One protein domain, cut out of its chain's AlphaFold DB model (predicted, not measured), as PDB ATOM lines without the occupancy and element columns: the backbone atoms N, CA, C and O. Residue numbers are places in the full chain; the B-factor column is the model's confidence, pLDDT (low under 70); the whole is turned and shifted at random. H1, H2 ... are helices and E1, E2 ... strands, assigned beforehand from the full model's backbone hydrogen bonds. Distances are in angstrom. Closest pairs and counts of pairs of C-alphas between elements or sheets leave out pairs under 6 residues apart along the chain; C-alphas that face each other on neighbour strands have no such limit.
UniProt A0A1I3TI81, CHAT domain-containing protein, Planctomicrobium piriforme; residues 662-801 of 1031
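Overview. This is residues 662 to 801 of the 1031 residues of the protein "CHAT domain-containing protein" of Planctomicrobium piriforme (UniProt A0A1I3TI81). A long helical hairpin, H2 and H3, makes the longest axis, and a small, loose head of two strand pairs and short helices gathers at its base. In the head E1 and E2 run side by side as one pair, while the strand hairpin E3 and E4 sits by the base half of H3 with H4 near E3; only the turn at the far tip, residues 724 to 729, sticks out free. The printed part has 140 residues, with five named helices and four named strands in the order E1 H1 H2 H3 H4 E2 H5 E3 E4; E1 and E2 are parallel, E3 and E4 antiparallel, and the class is mixed, helices and strands. It is only just loose, close to compact, with a radius of gyration of the C-alphas of 17.3 A and spans of 55 by 37 by 22 A.

Along the chain. E1, residues 666 to 671, begins at C-alpha 666 (-0.971, 43.011, -7.718) and is 16.1 A long. H1 is residues 690 to 693. H2, residues 698 to 724, is 39.0 A long and ends at C-alpha 724 (17.937, 29.792, -43.810). H3, residues 729 to 753, is 35.6 A long. H4 is residues 756 to 764, and E2, residues 770 to 775, is 16.0 A long. H5 is residues 777 to 781, E3 residues 788 to 791, and E4, residues 794 to 797, ends at C-alpha 797 (4.430, 29.374, -18.339).

Arrangement. E1 and E2 are parallel at 21 degrees, with N 667 and O 770 2.9 A apart, within hydrogen-bond range. With H1, H2, H3 and H4 between them they form a strand-helix-strand unit, two parallel neighbour strands joined through helices. H1 and H2 are apart. H2 and H3 touch and form a hairpin, running opposite ways at a shallow tilt of 23 degrees; their closest C-alphas are those of Leu 722 and Leu 731, 6.0 A apart. H3 and H4 meet only through their link. H2 and H5 are close but not clearly touching, their closest C-alphas those of Glu 702 and Pro 778, 6.8 A apart. The closest C-alphas of H3 and E3 are those of Glu 747 and Arg 788, 5.2 A apart; those of H4 and E3 are of Asn 763 and Arg 791, 5.6 A apart. E3 and E4 form an antiparallel hairpin, with N 789 and O 796 2.8 A apart, within hydrogen-bond range. Every O i to N i+4 pair is within range in H2, H3 and H4; H5 has 0 of 1 but 2 of 2 O i to N i+3 pairs, and H1 is too short for an O i to N i+4 pair.

Size, cuts and confidence. The two C-alphas farthest apart, those of Gln 687 and Asn 727, are 55.7 A apart. The printed part has no cut. The link from E1 to H1, 18 residues, is long. The mean pLDDT of the printed part is 73.1; residues 662 to 698 and residue 766 are under 70.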
ATOM      1  N   LYS A 662      -4.409  46.049  -3.282       53.12
ATOM      2  CA  LYS A 662      -5.735  45.436  -3.073       53.12
ATOM      3  C   LYS A 662      -6.694  45.647  -4.246       53.12
ATOM      4  O   LYS A 662      -7.448  44.740  -4.569       53.12
ATOM      5  N   ARG A 663      -6.718  46.840  -4.853       50.53
ATOM      6  CA  ARG A 663      -7.623  47.148  -5.977       50.53
ATOM      7  C   ARG A 663      -7.199  46.479  -7.281       50.53
ATOM      8  O   ARG A 663      -8.063  46.193  -8.100       50.53
ATOM      9  N   GLN A 664      -5.898  46.283  -7.489       49.19
ATOM     10  CA  GLN A 664      -5.342  45.786  -8.750       49.19
ATOM     11  C   GLN A 664      -4.996  44.290  -8.735       49.19
ATOM     12  O   GLN A 664      -4.572  43.773  -9.764       49.19
ATOM     13  N   ASN A 665      -5.193  43.584  -7.611       53.56
ATOM     14  CA  ASN A 665      -4.738  42.197  -7.433       53.56
ATOM     15  C   ASN A 665      -3.246  42.031  -7.803       53.56
ATOM     16  O   ASN A 665      -2.867  41.075  -8.482       53.56
ATOM     17  N   THR A 666      -2.406  42.986  -7.387       46.41
ATOM     18  CA  THR A 666      -0.971  43.011  -7.718       46.41
ATOM     19  C   THR A 666      -0.142  42.459  -6.564       46.41
ATOM     20  O   THR A 666      -0.248  42.943  -5.435       46.41
ATOM     21  N   PHE A 667       0.725  41.487  -6.855       51.34
ATOM     22  CA  PHE A 667       1.699  40.950  -5.905       51.34
ATOM     23  C   PHE A 667       3.076  41.574  -6.126       51.34
ATOM     24  O   PHE A 667       3.572  41.625  -7.252       51.34
ATOM     25  N   LEU A 668       3.706  42.008  -5.033       49.31
ATOM     26  CA  LEU A 668       5.094  42.448  -5.028       49.31
ATOM     27  C   LEU A 668       5.955  41.340  -4.425       49.31
ATOM     28  O   LEU A 668       5.818  40.999  -3.251       49.31
ATOM     29  N   VAL A 669       6.845  40.771  -5.232       54.47
ATOM     30  CA  VAL A 669       7.785  39.750  -4.769       54.47
ATOM     31  C   VAL A 669       9.192  40.317  -4.854       54.47
ATOM     32  O   VAL A 669       9.659  40.723  -5.919       54.47
ATOM     33  N   TYR A 670       9.875  40.320  -3.715       46.56
ATOM     34  CA  TYR A 670      11.288  40.649  -3.620       46.56
ATOM     35  C   TYR A 670      12.084  39.358  -3.408       46.56
ATOM     36  O   TYR A 670      11.873  38.662  -2.413       46.56
ATOM     37  N   ILE A 671      12.977  39.027  -4.344       48.06
ATOM     38  CA  ILE A 671      13.862  37.856  -4.263       48.06
ATOM     39  C   ILE A 671      15.297  38.376  -4.181       48.06
ATOM     40  O   ILE A 671      15.758  39.076  -5.083       48.06
ATOM     41  N   HIS A 672      16.004  38.054  -3.097       39.41
ATOM     42  CA  HIS A 672      17.332  38.596  -2.816       39.41
ATOM     43  C   HIS A 672      18.321  37.516  -2.377       39.41
ATOM     44  O   HIS A 672      18.048  36.768  -1.447       39.41
ATOM     45  N   SER A 673      19.504  37.475  -2.992       38.88
ATOM     46  CA  SER A 673      20.553  36.492  -2.699       38.88
ATOM     47  C   SER A 673      21.421  36.854  -1.477       38.88
ATOM     48  O   SER A 673      21.958  37.951  -1.379       38.88
ATOM     49  N   VAL A 674      21.619  35.892  -0.570       34.47
ATOM     50  CA  VAL A 674      22.128  36.000   0.820       34.47
ATOM     51  C   VAL A 674      23.551  36.587   1.001       34.47
ATOM     52  O   VAL A 674      23.968  36.827   2.128       34.47
ATOM     53  N   ARG A 675      24.318  36.900  -0.056       32.50
ATOM     54  CA  ARG A 675      25.658  37.527   0.085       32.50
ATOM     55  C   ARG A 675      25.671  39.058   0.196       32.50
ATOM     56  O   ARG A 675      26.744  39.629   0.365       32.50
ATOM     57  N   LEU A 676      24.524  39.727   0.105       33.94
ATOM     58  CA  LEU A 676      24.440  41.192   0.090       33.94
ATOM     59  C   LEU A 676      23.440  41.653   1.171       33.94
ATOM     60  O   LEU A 676      22.267  41.313   1.144       33.94
ATOM     61  N   ASN A 677      23.890  42.358   2.204       26.41
ATOM     62  CA  ASN A 677      23.018  42.776   3.309       26.41
ATOM     63  C   ASN A 677      22.009  43.852   2.856       26.41
ATOM     64  O   ASN A 677      22.410  45.005   2.730       26.41
ATOM     65  N   THR A 678      20.749  43.463   2.593       28.34
ATOM     66  CA  THR A 678      19.477  44.087   3.056       28.34
ATOM     67  C   THR A 678      18.273  43.483   2.304       28.34
ATOM     68  O   THR A 678      18.279  43.376   1.081       28.34
ATOM     69  N   VAL A 679      17.215  43.098   3.038       30.98
ATOM     70  CA  VAL A 679      15.953  42.524   2.521       30.98
ATOM     71  C   VAL A 679      14.769  43.365   2.995       30.98
ATOM     72  O   VAL A 679      14.606  43.545   4.200       30.98
ATOM     73  N   VAL A 680      13.893  43.805   2.082       33.31
ATOM     74  CA  VAL A 680      12.560  44.335   2.433       33.31
ATOM     75  C   VAL A 680      11.489  43.747   1.503       33.31
ATOM     76  O   VAL A 680      11.606  43.802   0.282       33.31
ATOM     77  N   LEU A 681      10.443  43.183   2.120       37.03
ATOM     78  CA  LEU A 681       9.242  42.567   1.532       37.03
ATOM     79  C   LEU A 681       8.010  43.474   1.704       37.03
ATOM     80  O   LEU A 681       7.883  44.141   2.727       37.03
ATOM     81  N   VAL A 682       7.027  43.347   0.805       33.75
ATOM     82  CA  VAL A 682       5.590  43.564   1.092       33.75
ATOM     83  C   VAL A 682       4.813  42.518   0.277       33.75
ATOM     84  O   VAL A 682       4.880  42.580  -0.938       33.75
ATOM     85  N   ARG A 683       4.077  41.518   0.780       28.73
ATOM     86  CA  ARG A 683       3.723  41.008   2.117       28.73
ATOM     87  C   ARG A 683       3.585  39.481   1.968       28.73
ATOM     88  O   ARG A 683       2.865  39.029   1.086       28.73
ATOM     89  N   CYS A 684       4.206  38.704   2.853       25.14
ATOM     90  CA  CYS A 684       3.928  37.275   3.026       25.14
ATOM     91  C   CYS A 684       3.802  37.011   4.536       25.14
ATOM     92  O   CYS A 684       4.677  37.423   5.295       25.14
ATOM     93  N   ASP A 685       2.712  36.382   4.983       28.31
ATOM     94  CA  ASP A 685       2.277  36.346   6.396       28.31
ATOM     95  C   ASP A 685       3.118  35.436   7.332       28.31
ATOM     96  O   ASP A 685       2.652  35.038   8.396       28.31
ATOM     97  N   SER A 686       4.386  35.128   7.025       33.38
ATOM     98  CA  SER A 686       5.311  34.614   8.052       33.38
ATOM     99  C   SER A 686       6.795  34.795   7.697       33.38
ATOM    100  O   SER A 686       7.254  34.471   6.602       33.38
ATOM    101  N   GLN A 687       7.577  35.260   8.677       32.03
ATOM    102  CA  GLN A 687       9.031  35.477   8.588       32.03
ATOM    103  C   GLN A 687       9.850  34.193   8.334       32.03
ATOM    104  O   GLN A 687      11.021  34.268   7.970       32.03
ATOM    105  N   GLN A 688       9.259  33.003   8.485       34.75
ATOM    106  CA  GLN A 688       9.964  31.720   8.343       34.75
ATOM    107  C   GLN A 688      10.158  31.272   6.884       34.75
ATOM    108  O   GLN A 688      10.964  30.379   6.616       34.75
ATOM    109  N   VAL A 689       9.456  31.893   5.934       38.59
ATOM    110  CA  VAL A 689       9.441  31.459   4.530       38.59
ATOM    111  C   VAL A 689      10.603  32.054   3.722       38.59
ATOM    112  O   VAL A 689      11.198  31.351   2.910       38.59
ATOM    113  N   ALA A 690      11.014  33.298   3.994       35.66
ATOM    114  CA  ALA A 690      12.101  33.959   3.260       35.66
ATOM    115  C   ALA A 690      13.489  33.352   3.549       35.66
ATOM    116  O   ALA A 690      14.299  33.202   2.641       35.66
ATOM    117  N   ALA A 691      13.743  32.925   4.792       35.38
ATOM    118  CA  ALA A 691      15.011  32.297   5.181       35.38
ATOM    119  C   ALA A 691      15.146  30.829   4.717       35.38
ATOM    120  O   ALA A 691      16.251  30.293   4.681       35.38
ATOM    121  N   ARG A 692      14.035  30.168   4.352       40.00
ATOM    122  CA  ARG A 692      14.031  28.808   3.776       40.00
ATOM    123  C   ARG A 692      14.001  28.799   2.245       40.00
ATOM    124  O   ARG A 692      14.563  27.889   1.649       40.00
ATOM    125  N   ALA A 693      13.399  29.812   1.622       45.66
ATOM    126  CA  ALA A 693      13.206  29.910   0.173       45.66
ATOM    127  C   ALA A 693      14.502  29.968  -0.657       45.66
ATOM    128  O   ALA A 693      14.483  29.594  -1.821       45.66
ATOM    129  N   LEU A 694      15.619  30.418  -0.079       49.25
ATOM    130  CA  LEU A 694      16.897  30.569  -0.789       49.25
ATOM    131  C   LEU A 694      18.025  29.752  -0.147       49.25
ATOM    132  O   LEU A 694      19.184  30.149  -0.185       49.25
ATOM    133  N   GLN A 695      17.698  28.595   0.440       46.12
ATOM    134  CA  GLN A 695      18.708  27.634   0.912       46.12
ATOM    135  C   GLN A 695      19.496  26.962  -0.229       46.12
ATOM    136  O   GLN A 695      20.451  26.237   0.046       46.12
ATOM    137  N   GLY A 696      19.122  27.196  -1.492       56.22
ATOM    138  CA  GLY A 696      19.912  26.792  -2.653       56.22
ATOM    139  C   GLY A 696      21.243  27.541  -2.715       56.22
ATOM    140  O   GLY A 696      21.339  28.718  -2.362       56.22
ATOM    141  N   ASN A 697      22.290  26.857  -3.169       68.75
ATOM    142  CA  ASN A 697      23.583  27.487  -3.377       68.75
ATOM    143  C   ASN A 697      23.432  28.540  -4.488       68.75
ATOM    144  O   ASN A 697      23.053  28.206  -5.605       68.75
ATOM    145  N   LEU A 698      23.714  29.816  -4.207       67.69
ATOM    146  CA  LEU A 698      23.638  30.890  -5.210       67.69
ATOM    147  C   LEU A 698      24.387  30.520  -6.496       67.69
ATOM    148  O   LEU A 698      23.907  30.825  -7.582       67.69
ATOM    149  N   SER A 699      25.513  29.812  -6.378       75.12
ATOM    150  CA  SER A 699      26.266  29.360  -7.546       75.12
ATOM    151  C   SER A 699      25.499  28.343  -8.395       75.12
ATOM    152  O   SER A 699      25.730  28.268  -9.593       75.12
ATOM    153  N   GLU A 700      24.600  27.547  -7.809       81.94
ATOM    154  CA  GLU A 700      23.719  26.632  -8.549       81.94
ATOM    155  C   GLU A 700      22.626  27.399  -9.293       81.94
ATOM    156  O   GLU A 700      22.340  27.077 -10.447       81.94
ATOM    157  N   ILE A 701      22.058  28.440  -8.674       77.56
ATOM    158  CA  ILE A 701      21.092  29.331  -9.332       77.56
ATOM    159  C   ILE A 701      21.770  30.069 -10.489       77.56
ATOM    160  O   ILE A 701      21.244  30.068 -11.598       77.56
ATOM    161  N   GLU A 702      22.944  30.657 -10.253       79.19
ATOM    162  CA  GLU A 702      23.746  31.331 -11.280       79.19
ATOM    163  C   GLU A 702      24.129  30.367 -12.406       79.19
ATOM    164  O   GLU A 702      23.884  30.669 -13.570       79.19
ATOM    165  N   ALA A 703      24.627  29.169 -12.085       84.62
ATOM    166  CA  ALA A 703      24.977  28.168 -13.092       84.62
ATOM    167  C   ALA A 703      23.758  27.703 -13.904       84.62
ATOM    168  O   ALA A 703      23.857  27.499 -15.115       84.62
ATOM    169  N   SER A 704      22.601  27.542 -13.260       83.56
ATOM    170  CA  SER A 704      21.354  27.158 -13.934       83.56
ATOM    171  C   SER A 704      20.824  28.283 -14.816       83.56
ATOM    172  O   SER A 704      20.349  28.033 -15.925       83.56
ATOM    173  N   LEU A 705      20.958  29.527 -14.360       81.06
ATOM    174  CA  LEU A 705      20.605  30.717 -15.116       81.06
ATOM    175  C   LEU A 705      21.498  30.886 -16.347       81.06
ATOM    176  O   LEU A 705      20.981  31.020 -17.454       81.06
ATOM    177  N   ASP A 706      22.816  30.794 -16.179       84.25
ATOM    178  CA  ASP A 706      23.780  30.850 -17.278       84.25
ATOM    179  C   ASP A 706      23.522  29.727 -18.290       84.25
ATOM    180  O   ASP A 706      23.549  29.956 -19.502       84.25
ATOM    181  N   LYS A 707      23.190  28.520 -17.815       86.94
ATOM    182  CA  LYS A 707      22.818  27.393 -18.678       86.94
ATOM    183  C   LYS A 707      21.550  27.679 -19.480       86.94
ATOM    184  O   LYS A 707      21.527  27.401 -20.678       86.94
ATOM    185  N   MET A 708      20.517  28.236 -18.851       84.62
ATOM    186  CA  MET A 708      19.267  28.589 -19.522       84.62
ATOM    187  C   MET A 708      19.485  29.690 -20.571       84.62
ATOM    188  O   MET A 708      19.017  29.548 -21.702       84.62
ATOM    189  N   VAL A 709      20.230  30.749 -20.235       83.12
ATOM    190  CA  VAL A 709      20.572  31.835 -21.172       83.12
ATOM    191  C   VAL A 709      21.378  31.290 -22.353       83.12
ATOM    192  O   VAL A 709      21.032  31.537 -23.510       83.12
ATOM    193  N   LEU A 710      22.405  30.475 -22.089       85.94
ATOM    194  CA  LEU A 710      23.214  29.843 -23.132       85.94
ATOM    195  C   LEU A 710      22.371  28.939 -24.036       85.94
ATOM    196  O   LEU A 710      22.535  28.939 -25.259       85.94
ATOM    197  N   GLN A 711      21.452  28.164 -23.458       86.38
ATOM    198  CA  GLN A 711      20.547  27.314 -24.224       86.38
ATOM    199  C   GLN A 711      19.602  28.124 -25.096       86.38
ATOM    200  O   GLN A 711      19.406  27.753 -26.246       86.38
ATOM    201  N   GLN A 712      19.063  29.236 -24.608       84.00
ATOM    202  CA  GLN A 712      18.226  30.108 -25.424       84.00
ATOM    203  C   GLN A 712      18.971  30.719 -26.595       84.00
ATOM    204  O   GLN A 712      18.464  30.700 -27.714       84.00
ATOM    205  N   GLN A 713      20.182  31.219 -26.356       84.19
ATOM    206  CA  GLN A 713      21.036  31.734 -27.422       84.19
ATOM    207  C   GLN A 713      21.371  30.633 -28.437       84.19
ATOM    208  O   GLN A 713      21.335  30.866 -29.643       84.19
ATOM    209  N   THR A 714      21.621  29.410 -27.957       88.88
ATOM    210  CA  THR A 714      21.852  28.238 -28.812       88.88
ATOM    211  C   THR A 714      20.613  27.908 -29.643       88.88
ATOM    212  O   THR A 714      20.719  27.761 -30.857       88.88
ATOM    213  N   VAL A 715      19.435  27.828 -29.016       87.31
ATOM    214  CA  VAL A 715      18.145  27.583 -29.679       87.31
ATOM    215  C   VAL A 715      17.909  28.641 -30.753       87.31
ATOM    216  O   VAL A 715      17.638  28.285 -31.895       87.31
ATOM    217  N   LEU A 716      18.091  29.923 -30.425       84.56
ATOM    218  CA  LEU A 716      17.930  31.034 -31.360       84.56
ATOM    219  C   LEU A 716      18.901  30.935 -32.549       84.56
ATOM    220  O   LEU A 716      18.494  31.128 -33.692       84.56
ATOM    221  N   GLY A 717      20.165  30.579 -32.305       87.44
ATOM    222  CA  GLY A 717      21.148  30.354 -33.368       87.44
ATOM    223  C   GLY A 717      20.783  29.176 -34.280       87.44
ATOM    224  O   GLY A 717      20.920  29.270 -35.500       87.44
ATOM    225  N   GLU A 718      20.268  28.079 -33.720       89.44
ATOM    226  CA  GLU A 718      19.765  26.949 -34.514       89.44
ATOM    227  C   GLU A 718      18.488  27.310 -35.286       89.44
ATOM    228  O   GLU A 718      18.330  26.894 -36.434       89.44
ATOM    229  N   TYR A 719      17.620  28.154 -34.724       85.56
ATOM    230  CA  TYR A 719      16.465  28.709 -35.430       85.56
ATOM    231  C   TYR A 719      16.866  29.553 -36.628       85.56
ATOM    232  O   TYR A 719      16.282  29.399 -37.695       85.56
ATOM    233  N   GLN A 720      17.873  30.415 -36.489       84.62
ATOM    234  CA  GLN A 720      18.376  31.222 -37.603       84.62
ATOM    235  C   GLN A 720      18.921  30.334 -38.730       84.62
ATOM    236  O   GLN A 720      18.630  30.567 -39.907       84.62
ATOM    237  N   LYS A 721      19.640  29.256 -38.386       88.50
ATOM    238  CA  LYS A 721      20.085  28.253 -39.369       88.50
ATOM    239  C   LYS A 721      18.900  27.550 -40.024       88.50
ATOM    240  O   LYS A 721      18.874  27.419 -41.247       88.50
ATOM    241  N   LEU A 722      17.907  27.132 -39.242       84.69
ATOM    242  CA  LEU A 722      16.711  26.473 -39.759       84.69
ATOM    243  C   LEU A 722      15.893  27.415 -40.655       84.69
ATOM    244  O   LEU A 722      15.437  26.988 -41.705       84.69
ATOM    245  N   ALA A 723      15.787  28.703 -40.326       81.00
ATOM    246  CA  ALA A 723      15.132  29.708 -41.162       81.00
ATOM    247  C   ALA A 723      15.835  29.887 -42.518       81.00
ATOM    248  O   ALA A 723      15.173  30.056 -43.540       81.00
ATOM    249  N   SER A 724      17.170  29.782 -42.554       84.81
ATOM    250  CA  SER A 724      17.937  29.792 -43.810       84.81
ATOM    251  C   SER A 724      17.810  28.494 -44.624       84.81
ATOM    252  O   SER A 724      18.084  28.483 -45.823       84.81
ATOM    253  N   SER A 725      17.377  27.399 -43.991       86.94
ATOM    254  CA  SER A 725      17.235  26.079 -44.608       86.94
ATOM    255  C   SER A 725      15.999  25.337 -44.063       86.94
ATOM    256  O   SER A 725      16.145  24.295 -43.411       86.94
ATOM    257  N   PRO A 726      14.775  25.825 -44.354       80.56
ATOM    258  CA  PRO A 726      13.535  25.402 -43.684       80.56
ATOM    259  C   PRO A 726      13.202  23.914 -43.852       80.56
ATOM    260  O   PRO A 726      12.537  23.326 -43.007       80.56
ATOM    261  N   ASN A 727      13.721  23.273 -44.902       84.94
ATOM    262  CA  ASN A 727      13.490  21.853 -45.187       84.94
ATOM    263  C   ASN A 727      14.502  20.907 -44.510       84.94
ATOM    264  O   ASN A 727      14.510  19.708 -44.790       84.94
ATOM    265  N   SER A 728      15.389  21.416 -43.650       89.12
ATOM    266  CA  SER A 728      16.385  20.591 -42.963       89.12
ATOM    267  C   SER A 728      15.764  19.850 -41.777       89.12
ATOM    268  O   SER A 728      15.724  20.355 -40.654       89.12
ATOM    269  N   LEU A 729      15.303  18.619 -42.022       87.25
ATOM    270  CA  LEU A 729      14.767  17.740 -40.978       87.25
ATOM    271  C   LEU A 729      15.737  17.552 -39.788       87.25
ATOM    272  O   LEU A 729      15.275  17.675 -38.653       87.25
ATOM    273  N   PRO A 730      17.062  17.358 -39.987       92.69
ATOM    274  CA  PRO A 730      17.998  17.237 -38.867       92.69
ATOM    275  C   PRO A 730      18.083  18.500 -38.000       92.69
ATOM    276  O   PRO A 730      18.166  18.399 -36.778       92.69
ATOM    277  N   LEU A 731      18.042  19.694 -38.609       87.38
ATOM    278  CA  LEU A 731      18.033  20.952 -37.852       87.38
ATOM    279  C   LEU A 731      16.724  21.112 -37.079       87.38
ATOM    280  O   LEU A 731      16.745  21.527 -35.925       87.38
ATOM    281  N   LEU A 732      15.590  20.731 -37.670       86.31
ATOM    282  CA  LEU A 732      14.304  20.777 -36.983       86.31
ATOM    283  C   LEU A 732      14.270  19.855 -35.755       86.31
ATOM    284  O   LEU A 732      13.809  20.259 -34.687       86.31
ATOM    285  N   GLU A 733      14.760  18.622 -35.886       89.56
ATOM    286  CA  GLU A 733      14.874  17.691 -34.759       89.56
ATOM    287  C   GLU A 733      15.815  18.221 -33.670       89.56
ATOM    288  O   GLU A 733      15.506  18.109 -32.479       89.56
ATOM    289  N   LEU A 734      16.923  18.860 -34.062       90.38
ATOM    290  CA  LEU A 734      17.847  19.500 -33.130       90.38
ATOM    291  C   LEU A 734      17.175  20.643 -32.358       90.38
ATOM    292  O   LEU A 734      17.269  20.666 -31.132       90.38
ATOM    293  N   VAL A 735      16.469  21.554 -33.039       88.00
ATOM    294  CA  VAL A 735      15.753  22.661 -32.381       88.00
ATOM    295  C   VAL A 735      14.710  22.111 -31.405       88.00
ATOM    296  O   VAL A 735      14.722  22.490 -30.236       88.00
ATOM    297  N   LYS A 736      13.886  21.135 -31.820       88.19
ATOM    298  CA  LYS A 736      12.896  20.478 -30.940       88.19
ATOM    299  C   LYS A 736      13.526  19.895 -29.679       88.19
ATOM    300  O   LYS A 736      12.982  20.042 -28.585       88.19
ATOM    301  N   ARG A 737      14.675  19.231 -29.821       91.69
ATOM    302  CA  ARG A 737      15.416  18.684 -28.681       91.69
ATOM    303  C   ARG A 737      15.891  19.793 -27.743       91.69
ATOM    304  O   ARG A 737      15.725  19.668 -26.533       91.69
ATOM    305  N   ARG A 738      16.455  20.875 -28.284       89.81
ATOM    306  CA  ARG A 738      16.944  22.005 -27.480       89.81
ATOM    307  C   ARG A 738      15.825  22.734 -26.745       89.81
ATOM    308  O   ARG A 738      16.018  23.135 -25.605       89.81
ATOM    309  N   GLU A 739      14.644  22.844 -27.338       86.88
ATOM    310  CA  GLU A 739      13.472  23.396 -26.651       86.88
ATOM    311  C   GLU A 739      12.959  22.503 -25.526       86.88
ATOM    312  O   GLU A 739      12.529  23.004 -24.487       86.88
ATOM    313  N   ALA A 740      12.994  21.183 -25.712       89.12
ATOM    314  CA  ALA A 740      12.660  20.248 -24.645       89.12
ATOM    315  C   ALA A 740      13.654  20.369 -23.477       89.12
ATOM    316  O   ALA A 740      13.231  20.404 -22.323       89.12
ATOM    317  N   GLU A 741      14.951  20.509 -23.770       89.75
ATOM    318  CA  GLU A 741      15.986  20.791 -22.764       89.75
ATOM    319  C   GLU A 741      15.714  22.129 -22.054       89.75
ATOM    320  O   GLU A 741      15.670  22.176 -20.826       89.75
ATOM    321  N   GLN A 742      15.437  23.197 -22.807       86.75
ATOM    322  CA  GLN A 742      15.101  24.513 -22.256       86.75
ATOM    323  C   GLN A 742      13.874  24.449 -21.332       86.75
ATOM    324  O   GLN A 742      13.854  25.080 -20.278       86.75
ATOM    325  N   ARG A 743      12.851  23.674 -21.707       87.56
ATOM    326  CA  ARG A 743      11.638  23.478 -20.905       87.56
ATOM    327  C   ARG A 743      11.941  22.833 -19.555       87.56
ATOM    328  O   ARG A 743      11.382  23.278 -18.560       87.56
ATOM    329  N   ILE A 744      12.820  21.831 -19.523       89.00
ATOM    330  CA  ILE A 744      13.249  21.166 -18.284       89.00
ATOM    331  C   ILE A 744      13.982  22.162 -17.381       89.00
ATOM    332  O   ILE A 744      13.606  22.329 -16.227       89.00
ATOM    333  N   HIS A 745      14.955  22.905 -17.913       88.31
ATOM    334  CA  HIS A 745      15.687  23.895 -17.111       88.31
ATOM    335  C   HIS A 745      14.810  25.032 -16.611       88.31
ATOM    336  O   HIS A 745      15.015  25.550 -15.518       88.31
ATOM    337  N   SER A 746      13.805  25.400 -17.394       86.69
ATOM    338  CA  SER A 746      12.842  26.402 -16.980       86.69
ATOM    339  C   SER A 746      11.920  25.933 -15.850       86.69
ATOM    340  O   SER A 746      11.406  26.780 -15.123       86.69
ATOM    341  N   GLU A 747      11.672  24.629 -15.726       88.50
ATOM    342  CA  GLU A 747      10.951  24.034 -14.594       88.50
ATOM    343  C   GLU A 747      11.857  23.964 -13.366       88.50
ATOM    344  O   GLU A 747      11.474  24.442 -12.306       88.50
ATOM    345  N   GLU A 748      13.092  23.482 -13.532       89.00
ATOM    346  CA  GLU A 748      14.095  23.445 -12.459       89.00
ATOM    347  C   GLU A 748      14.323  24.841 -11.856       89.00
ATOM    348  O   GLU A 748      14.345  25.011 -10.638       89.00
ATOM    349  N   LEU A 749      14.446  25.870 -12.700       85.94
ATOM    350  CA  LEU A 749      14.577  27.256 -12.250       85.94
ATOM    351  C   LEU A 749      13.310  27.798 -11.600       85.94
ATOM    352  O   LEU A 749      13.424  28.598 -10.677       85.94
ATOM    353  N   ALA A 750      12.123  27.387 -12.049       86.88
ATOM    354  CA  ALA A 750      10.881  27.782 -11.395       86.88
ATOM    355  C   ALA A 750      10.834  27.224  -9.969       86.88
ATOM    356  O   ALA A 750      10.588  27.983  -9.037       86.88
ATOM    357  N   ASP A 751      11.174  25.946  -9.797       85.19
ATOM    358  CA  ASP A 751      11.217  25.283  -8.491       85.19
ATOM    359  C   ASP A 751      12.271  25.913  -7.558       85.19
ATOM    360  O   ASP A 751      12.063  25.991  -6.345       85.19
ATOM    361  N   MET A 752      13.387  26.406  -8.112       84.44
ATOM    362  CA  MET A 752      14.430  27.103  -7.348       84.44
ATOM    363  C   MET A 752      14.085  28.559  -7.004       84.44
ATOM    364  O   MET A 752      14.442  29.033  -5.926       84.44
ATOM    365  N   LEU A 753      13.461  29.299  -7.925       81.94
ATOM    366  CA  LEU A 753      13.294  30.755  -7.822       81.94
ATOM    367  C   LEU A 753      11.918  31.190  -7.328       81.94
ATOM    368  O   LEU A 753      11.788  32.303  -6.821       81.94
ATOM    369  N   LEU A 754      10.893  30.360  -7.502       83.00
ATOM    370  CA  LEU A 754       9.521  30.657  -7.113       83.00
ATOM    371  C   LEU A 754       9.145  29.744  -5.946       83.00
ATOM    372  O   LEU A 754       8.716  28.610  -6.158       83.00
ATOM    373  N   PRO A 755       9.284  30.219  -4.696       79.38
ATOM    374  CA  PRO A 755       8.837  29.465  -3.539       79.38
ATOM    375  C   PRO A 755       7.388  29.007  -3.700       79.38
ATOM    376  O   PRO A 755       6.568  29.741  -4.256       79.38
ATOM    377  N   ALA A 756       7.057  27.840  -3.142       80.44
ATOM    378  CA  ALA A 756       5.728  27.236  -3.264       80.44
ATOM    379  C   ALA A 756       4.585  28.223  -2.971       80.44
ATOM    380  O   ALA A 756       3.612  28.261  -3.716       80.44
ATOM    381  N   TRP A 757       4.747  29.099  -1.972       79.94
ATOM    382  CA  TRP A 757       3.740  30.104  -1.627       79.94
ATOM    383  C   TRP A 757       3.449  31.104  -2.756       79.94
ATOM    384  O   TRP A 757       2.320  31.571  -2.848       79.94
ATOM    385  N   ILE A 758       4.414  31.449  -3.622       78.19
ATOM    386  CA  ILE A 758       4.165  32.332  -4.775       78.19
ATOM    387  C   ILE A 758       3.235  31.619  -5.747       78.19
ATOM    388  O   ILE A 758       2.225  32.179  -6.164       78.19
ATOM    389  N   THR A 759       3.556  30.369  -6.070       79.38
ATOM    390  CA  THR A 759       2.747  29.529  -6.953       79.38
ATOM    391  C   THR A 759       1.355  29.305  -6.363       79.38
ATOM    392  O   THR A 759       0.360  29.507  -7.049       79.38
ATOM    393  N   GLU A 760       1.257  28.990  -5.070       81.94
ATOM    394  CA  GLU A 760      -0.010  28.883  -4.338       81.94
ATOM    395  C   GLU A 760      -0.802  30.191  -4.367       81.94
ATOM    396  O   GLU A 760      -2.010  30.162  -4.566       81.94
ATOM    397  N   THR A 761      -0.136  31.337  -4.234       76.44
ATOM    398  CA  THR A 761      -0.769  32.661  -4.280       76.44
ATOM    399  C   THR A 761      -1.314  32.973  -5.674       76.44
ATOM    400  O   THR A 761      -2.459  33.403  -5.807       76.44
ATOM    401  N   ILE A 762      -0.536  32.698  -6.728       78.38
ATOM    402  CA  ILE A 762      -0.980  32.826  -8.125       78.38
ATOM    403  C   ILE A 762      -2.150  31.871  -8.416       78.38
ATOM    404  O   ILE A 762      -3.074  32.219  -9.155       78.38
ATOM    405  N   ASN A 763      -2.139  30.679  -7.818       79.75
ATOM    406  CA  ASN A 763      -3.194  29.677  -7.969       79.75
ATOM    407  C   ASN A 763      -4.461  30.014  -7.178       79.75
ATOM    408  O   ASN A 763      -5.559  29.716  -7.638       79.75
ATOM    409  N   ALA A 764      -4.318  30.635  -6.008       77.31
ATOM    410  CA  ALA A 764      -5.428  31.051  -5.160       77.31
ATOM    411  C   ALA A 764      -6.150  32.294  -5.705       77.31
ATOM    412  O   ALA A 764      -7.306  32.536  -5.358       77.31
ATOM    413  N   ALA A 765      -5.489  33.084  -6.555       74.62
ATOM    414  CA  ALA A 765      -6.099  34.235  -7.197       74.62
ATOM    415  C   ALA A 765      -7.213  33.787  -8.167       74.62
ATOM    416  O   ALA A 765      -6.965  33.088  -9.153       74.62
ATOM    417  N   ALA A 766      -8.451  34.204  -7.872       64.94
ATOM    418  CA  ALA A 766      -9.631  33.902  -8.689       64.94
ATOM    419  C   ALA A 766      -9.523  34.479 -10.113       64.94
ATOM    420  O   ALA A 766     -10.029  33.892 -11.068       64.94
ATOM    421  N   GLU A 767      -8.835  35.613 -10.243       79.69
ATOM    422  CA  GLU A 767      -8.441  36.223 -11.509       79.69
ATOM    423  C   GLU A 767      -6.926  36.110 -11.689       79.69
ATOM    424  O   GLU A 767      -6.182  35.904 -10.734       79.69
ATOM    425  N   GLU A 768      -6.447  36.237 -12.925       76.81
ATOM    426  CA  GLU A 768      -5.009  36.303 -13.177       76.81
ATOM    427  C   GLU A 768      -4.429  37.572 -12.531       76.81
ATOM    428  O   GLU A 768      -4.862  38.673 -12.880       76.81
ATOM    429  N   PRO A 769      -3.477  37.454 -11.594       82.56
ATOM    430  CA  PRO A 769      -2.974  38.614 -10.876       82.56
ATOM    431  C   PRO A 769      -1.927  39.377 -11.684       82.56
ATOM    432  O   PRO A 769      -1.313  38.827 -12.602       82.56
ATOM    433  N   GLY A 770      -1.687  40.632 -11.312       85.69
ATOM    434  CA  GLY A 770      -0.479  41.343 -11.721       85.69
ATOM    435  C   GLY A 770       0.714  40.897 -10.876       85.69
ATOM    436  O   GLY A 770       0.580  40.698  -9.666       85.69
ATOM    437  N   LEU A 771       1.881  40.736 -11.493       87.00
ATOM    438  CA  LEU A 771       3.105  40.349 -10.794       87.00
ATOM    439  C   LEU A 771       4.231  41.341 -11.081       87.00
ATOM    440  O   LEU A 771       4.707  41.427 -12.211       87.00
ATOM    441  N   THR A 772       4.705  42.022 -10.039       87.00
ATOM    442  CA  THR A 772       5.905  42.862 -10.117       87.00
ATOM    443  C   THR A 772       7.039  42.201  -9.348       87.00
ATOM    444  O   THR A 772       6.932  41.961  -8.141       87.00
ATOM    445  N   VAL A 773       8.137  41.910 -10.045       86.81
ATOM    446  CA  VAL A 773       9.331  41.297  -9.460       86.81
ATOM    447  C   VAL A 773      10.431  42.338  -9.345       86.81
ATOM    448  O   VAL A 773      10.913  42.881 -10.339       86.81
ATOM    449  N   VAL A 774      10.862  42.607  -8.120       85.19
ATOM    450  CA  VAL A 774      12.003  43.486  -7.871       85.19
ATOM    451  C   VAL A 774      13.254  42.623  -7.823       85.19
ATOM    452  O   VAL A 774      13.404  41.790  -6.927       85.19
ATOM    453  N   VAL A 775      14.138  42.803  -8.801       81.12
ATOM    454  CA  VAL A 775      15.319  41.955  -8.987       81.12
ATOM    455  C   VAL A 775      16.595  42.649  -8.535       81.12
ATOM    456  O   VAL A 775      16.925  43.738  -8.990       81.12
ATOM    457  N   GLY A 776      17.352  41.980  -7.668       77.75
ATOM    458  CA  GLY A 776      18.702  42.375  -7.274       77.75
ATOM    459  C   GLY A 776      19.757  41.393  -7.789       77.75
ATOM    460  O   GLY A 776      19.492  40.201  -7.942       77.75
ATOM    461  N   GLY A 777      20.973  41.890  -8.026       77.69
ATOM    462  CA  GLY A 777      22.131  41.049  -8.340       77.69
ATOM    463  C   GLY A 777      21.956  40.161  -9.589       77.69
ATOM    464  O   GLY A 777      21.392  40.621 -10.582       77.69
ATOM    465  N   PRO A 778      22.416  38.895  -9.561       72.25
ATOM    466  CA  PRO A 778      22.361  37.979 -10.708       72.25
ATOM    467  C   PRO A 778      20.946  37.703 -11.229       72.25
ATOM    468  O   PRO A 778      20.769  37.381 -12.403       72.25
ATOM    469  N   LEU A 779      19.923  37.871 -10.379       77.81
ATOM    470  CA  LEU A 779      18.529  37.623 -10.745       77.81
ATOM    471  C   LEU A 779      18.002  38.598 -11.802       77.81
ATOM    472  O   LEU A 779      16.977  38.328 -12.419       77.81
ATOM    473  N   LYS A 780      18.712  39.698 -12.066       77.75
ATOM    474  CA  LYS A 780      18.388  40.627 -13.158       77.75
ATOM    475  C   LYS A 780      18.460  39.977 -14.540       77.75
ATOM    476  O   LYS A 780      17.770  40.419 -15.449       77.75
ATOM    477  N   LYS A 781      19.231  38.892 -14.669       75.44
ATOM    478  CA  LYS A 781      19.316  38.081 -15.890       75.44
ATOM    479  C   LYS A 781      18.222  37.010 -15.976       75.44
ATOM    480  O   LYS A 781      18.083  36.369 -17.015       75.44
ATOM    481  N   VAL A 782      17.469  36.774 -14.896       78.75
ATOM    482  CA  VAL A 782      16.402  35.765 -14.876       78.75
ATOM    483  C   VAL A 782      15.235  36.243 -15.712       78.75
ATOM    484  O   VAL A 782      14.669  37.312 -15.494       78.75
ATOM    485  N   MET A 783      14.798  35.367 -16.603       81.62
ATOM    486  CA  MET A 783      13.508  35.508 -17.244       81.62
ATOM    487  C   MET A 783      12.459  34.802 -16.403       81.62
ATOM    488  O   MET A 783      12.400  33.575 -16.364       81.62
ATOM    489  N   PHE A 784      11.591  35.570 -15.766       84.12
ATOM    490  CA  PHE A 784      10.514  34.983 -14.974       84.12
ATOM    491  C   PHE A 784       9.357  34.491 -15.849       84.12
ATOM    492  O   PHE A 784       8.776  33.450 -15.573       84.12
ATOM    493  N   LEU A 785       9.044  35.189 -16.944       86.94
ATOM    494  CA  LEU A 785       7.938  34.834 -17.843       86.94
ATOM    495  C   LEU A 785       7.984  33.412 -18.443       86.94
ATOM    496  O   LEU A 785       6.911  32.809 -18.563       86.94
ATOM    497  N   PRO A 786       9.149  32.857 -18.835       87.00
ATOM    498  CA  PRO A 786       9.249  31.481 -19.290       87.00
ATOM    499  C   PRO A 786       9.274  30.457 -18.163       87.00
ATOM    500  O   PRO A 786       9.162  29.284 -18.487       87.00
ATOM    501  N   LEU A 787       9.355  30.837 -16.882       87.44
ATOM    502  CA  LEU A 787       9.302  29.869 -15.783       87.44
ATOM    503  C   LEU A 787       7.980  29.107 -15.819       87.44
ATOM    504  O   LEU A 787       6.915  29.704 -15.971       87.44
ATOM    505  N   ARG A 788       8.041  27.778 -15.715       88.75
ATOM    506  CA  ARG A 788       6.839  26.942 -15.725       88.75
ATOM    507  C   ARG A 788       6.372  26.707 -14.304       88.75
ATOM    508  O   ARG A 788       7.081  26.089 -13.525       88.75
ATOM    509  N   ILE A 789       5.160  27.151 -14.008       87.56
ATOM    510  CA  ILE A 789       4.506  26.926 -12.725       87.56
ATOM    511  C   ILE A 789       3.296  26.016 -12.900       87.56
ATOM    512  O   ILE A 789       2.669  25.969 -13.963       87.56
ATOM    513  N   GLU A 790       2.974  25.260 -11.860       88.44
ATOM    514  CA  GLU A 790       1.745  24.479 -11.826       88.44
ATOM    515  C   GLU A 790       0.576  25.395 -11.466       88.44
ATOM    516  O   GLU A 790       0.591  26.020 -10.410       88.44
ATOM    517  N   ARG A 791      -0.437  25.468 -12.335       82.75
ATOM    518  CA  ARG A 791      -1.685  26.202 -12.102       82.75
ATOM    519  C   ARG A 791      -2.873  25.343 -12.489       82.75
ATOM    520  O   ARG A 791      -2.973  24.898 -13.629       82.75
ATOM    521  N   ASN A 792      -3.781  25.117 -11.540       85.44
ATOM    522  CA  ASN A 792      -4.955  24.249 -11.710       85.44
ATOM    523  C   ASN A 792      -4.600  22.824 -12.192       85.44
ATOM    524  O   ASN A 792      -5.308  22.257 -13.020       85.44
ATOM    525  N   GLY A 793      -3.486  22.264 -11.706       87.94
ATOM    526  CA  GLY A 793      -2.993  20.939 -12.108       87.94
ATOM    527  C   GLY A 793      -2.327  20.889 -13.489       87.94
ATOM    528  O   GLY A 793      -1.905  19.823 -13.930       87.94
ATOM    529  N   GLU A 794      -2.203  22.024 -14.186       89.81
ATOM    530  CA  GLU A 794      -1.500  22.123 -15.464       89.81
ATOM    531  C   GLU A 794      -0.209  22.931 -15.319       89.81
ATOM    532  O   GLU A 794      -0.203  24.042 -14.790       89.81
ATOM    533  N   ARG A 795       0.904  22.415 -15.856       85.75
ATOM    534  CA  ARG A 795       2.150  23.191 -15.957       85.75
ATOM    535  C   ARG A 795       2.040  24.222 -17.076       85.75
ATOM    536  O   ARG A 795       2.068  23.863 -18.258       85.75
ATOM    537  N   ARG A 796       1.990  25.499 -16.718       89.38
ATOM    538  CA  ARG A 796       1.893  26.636 -17.644       89.38
ATOM    539  C   ARG A 796       3.087  27.562 -17.466       89.38
ATOM    540  O   ARG A 796       3.701  27.580 -16.407       89.38
ATOM    541  N   TYR A 797       3.441  28.313 -18.504       92.06
ATOM    542  CA  TYR A 797       4.430  29.374 -18.339       92.06
ATOM    543  C   TYR A 797       3.862  30.476 -17.443       92.06
ATOM    544  O   TYR A 797       2.656  30.721 -17.460       92.06
ATOM    545  N   LEU A 798       4.716  31.173 -16.696       90.06
ATOM    546  CA  LEU A 798       4.306  32.260 -15.812       90.06
ATOM    547  C   LEU A 798       3.547  33.340 -16.589       90.06
ATOM    548  O   LEU A 798       2.534  33.837 -16.105       90.06
ATOM    549  N   ARG A 799       3.945  33.615 -17.843       93.06
ATOM    550  CA  ARG A 799       3.193  34.505 -18.749       93.06
ATOM    551  C   ARG A 799       1.723  34.114 -18.938       93.06
ATOM    552  O   ARG A 799       0.895  34.983 -19.175       93.06
ATOM    553  N   ASP A 800       1.387  32.831 -18.841       91.88
ATOM    554  CA  ASP A 800       0.037  32.283 -19.029       91.88
ATOM    555  C   ASP A 800      -0.715  32.184 -17.689       91.88
ATOM    556  O   ASP A 800      -1.863  31.744 -17.636       91.88
ATOM    557  N   ALA A 801      -0.055  32.572 -16.594       89.31
ATOM    558  CA  ALA A 801      -0.576  32.519 -15.238       89.31
ATOM    559  C   ALA A 801      -0.824  33.903 -14.608       89.31
ATOM    560  O   ALA A 801      -1.539  33.987 -13.612       89.31
TER     561      ALA A 801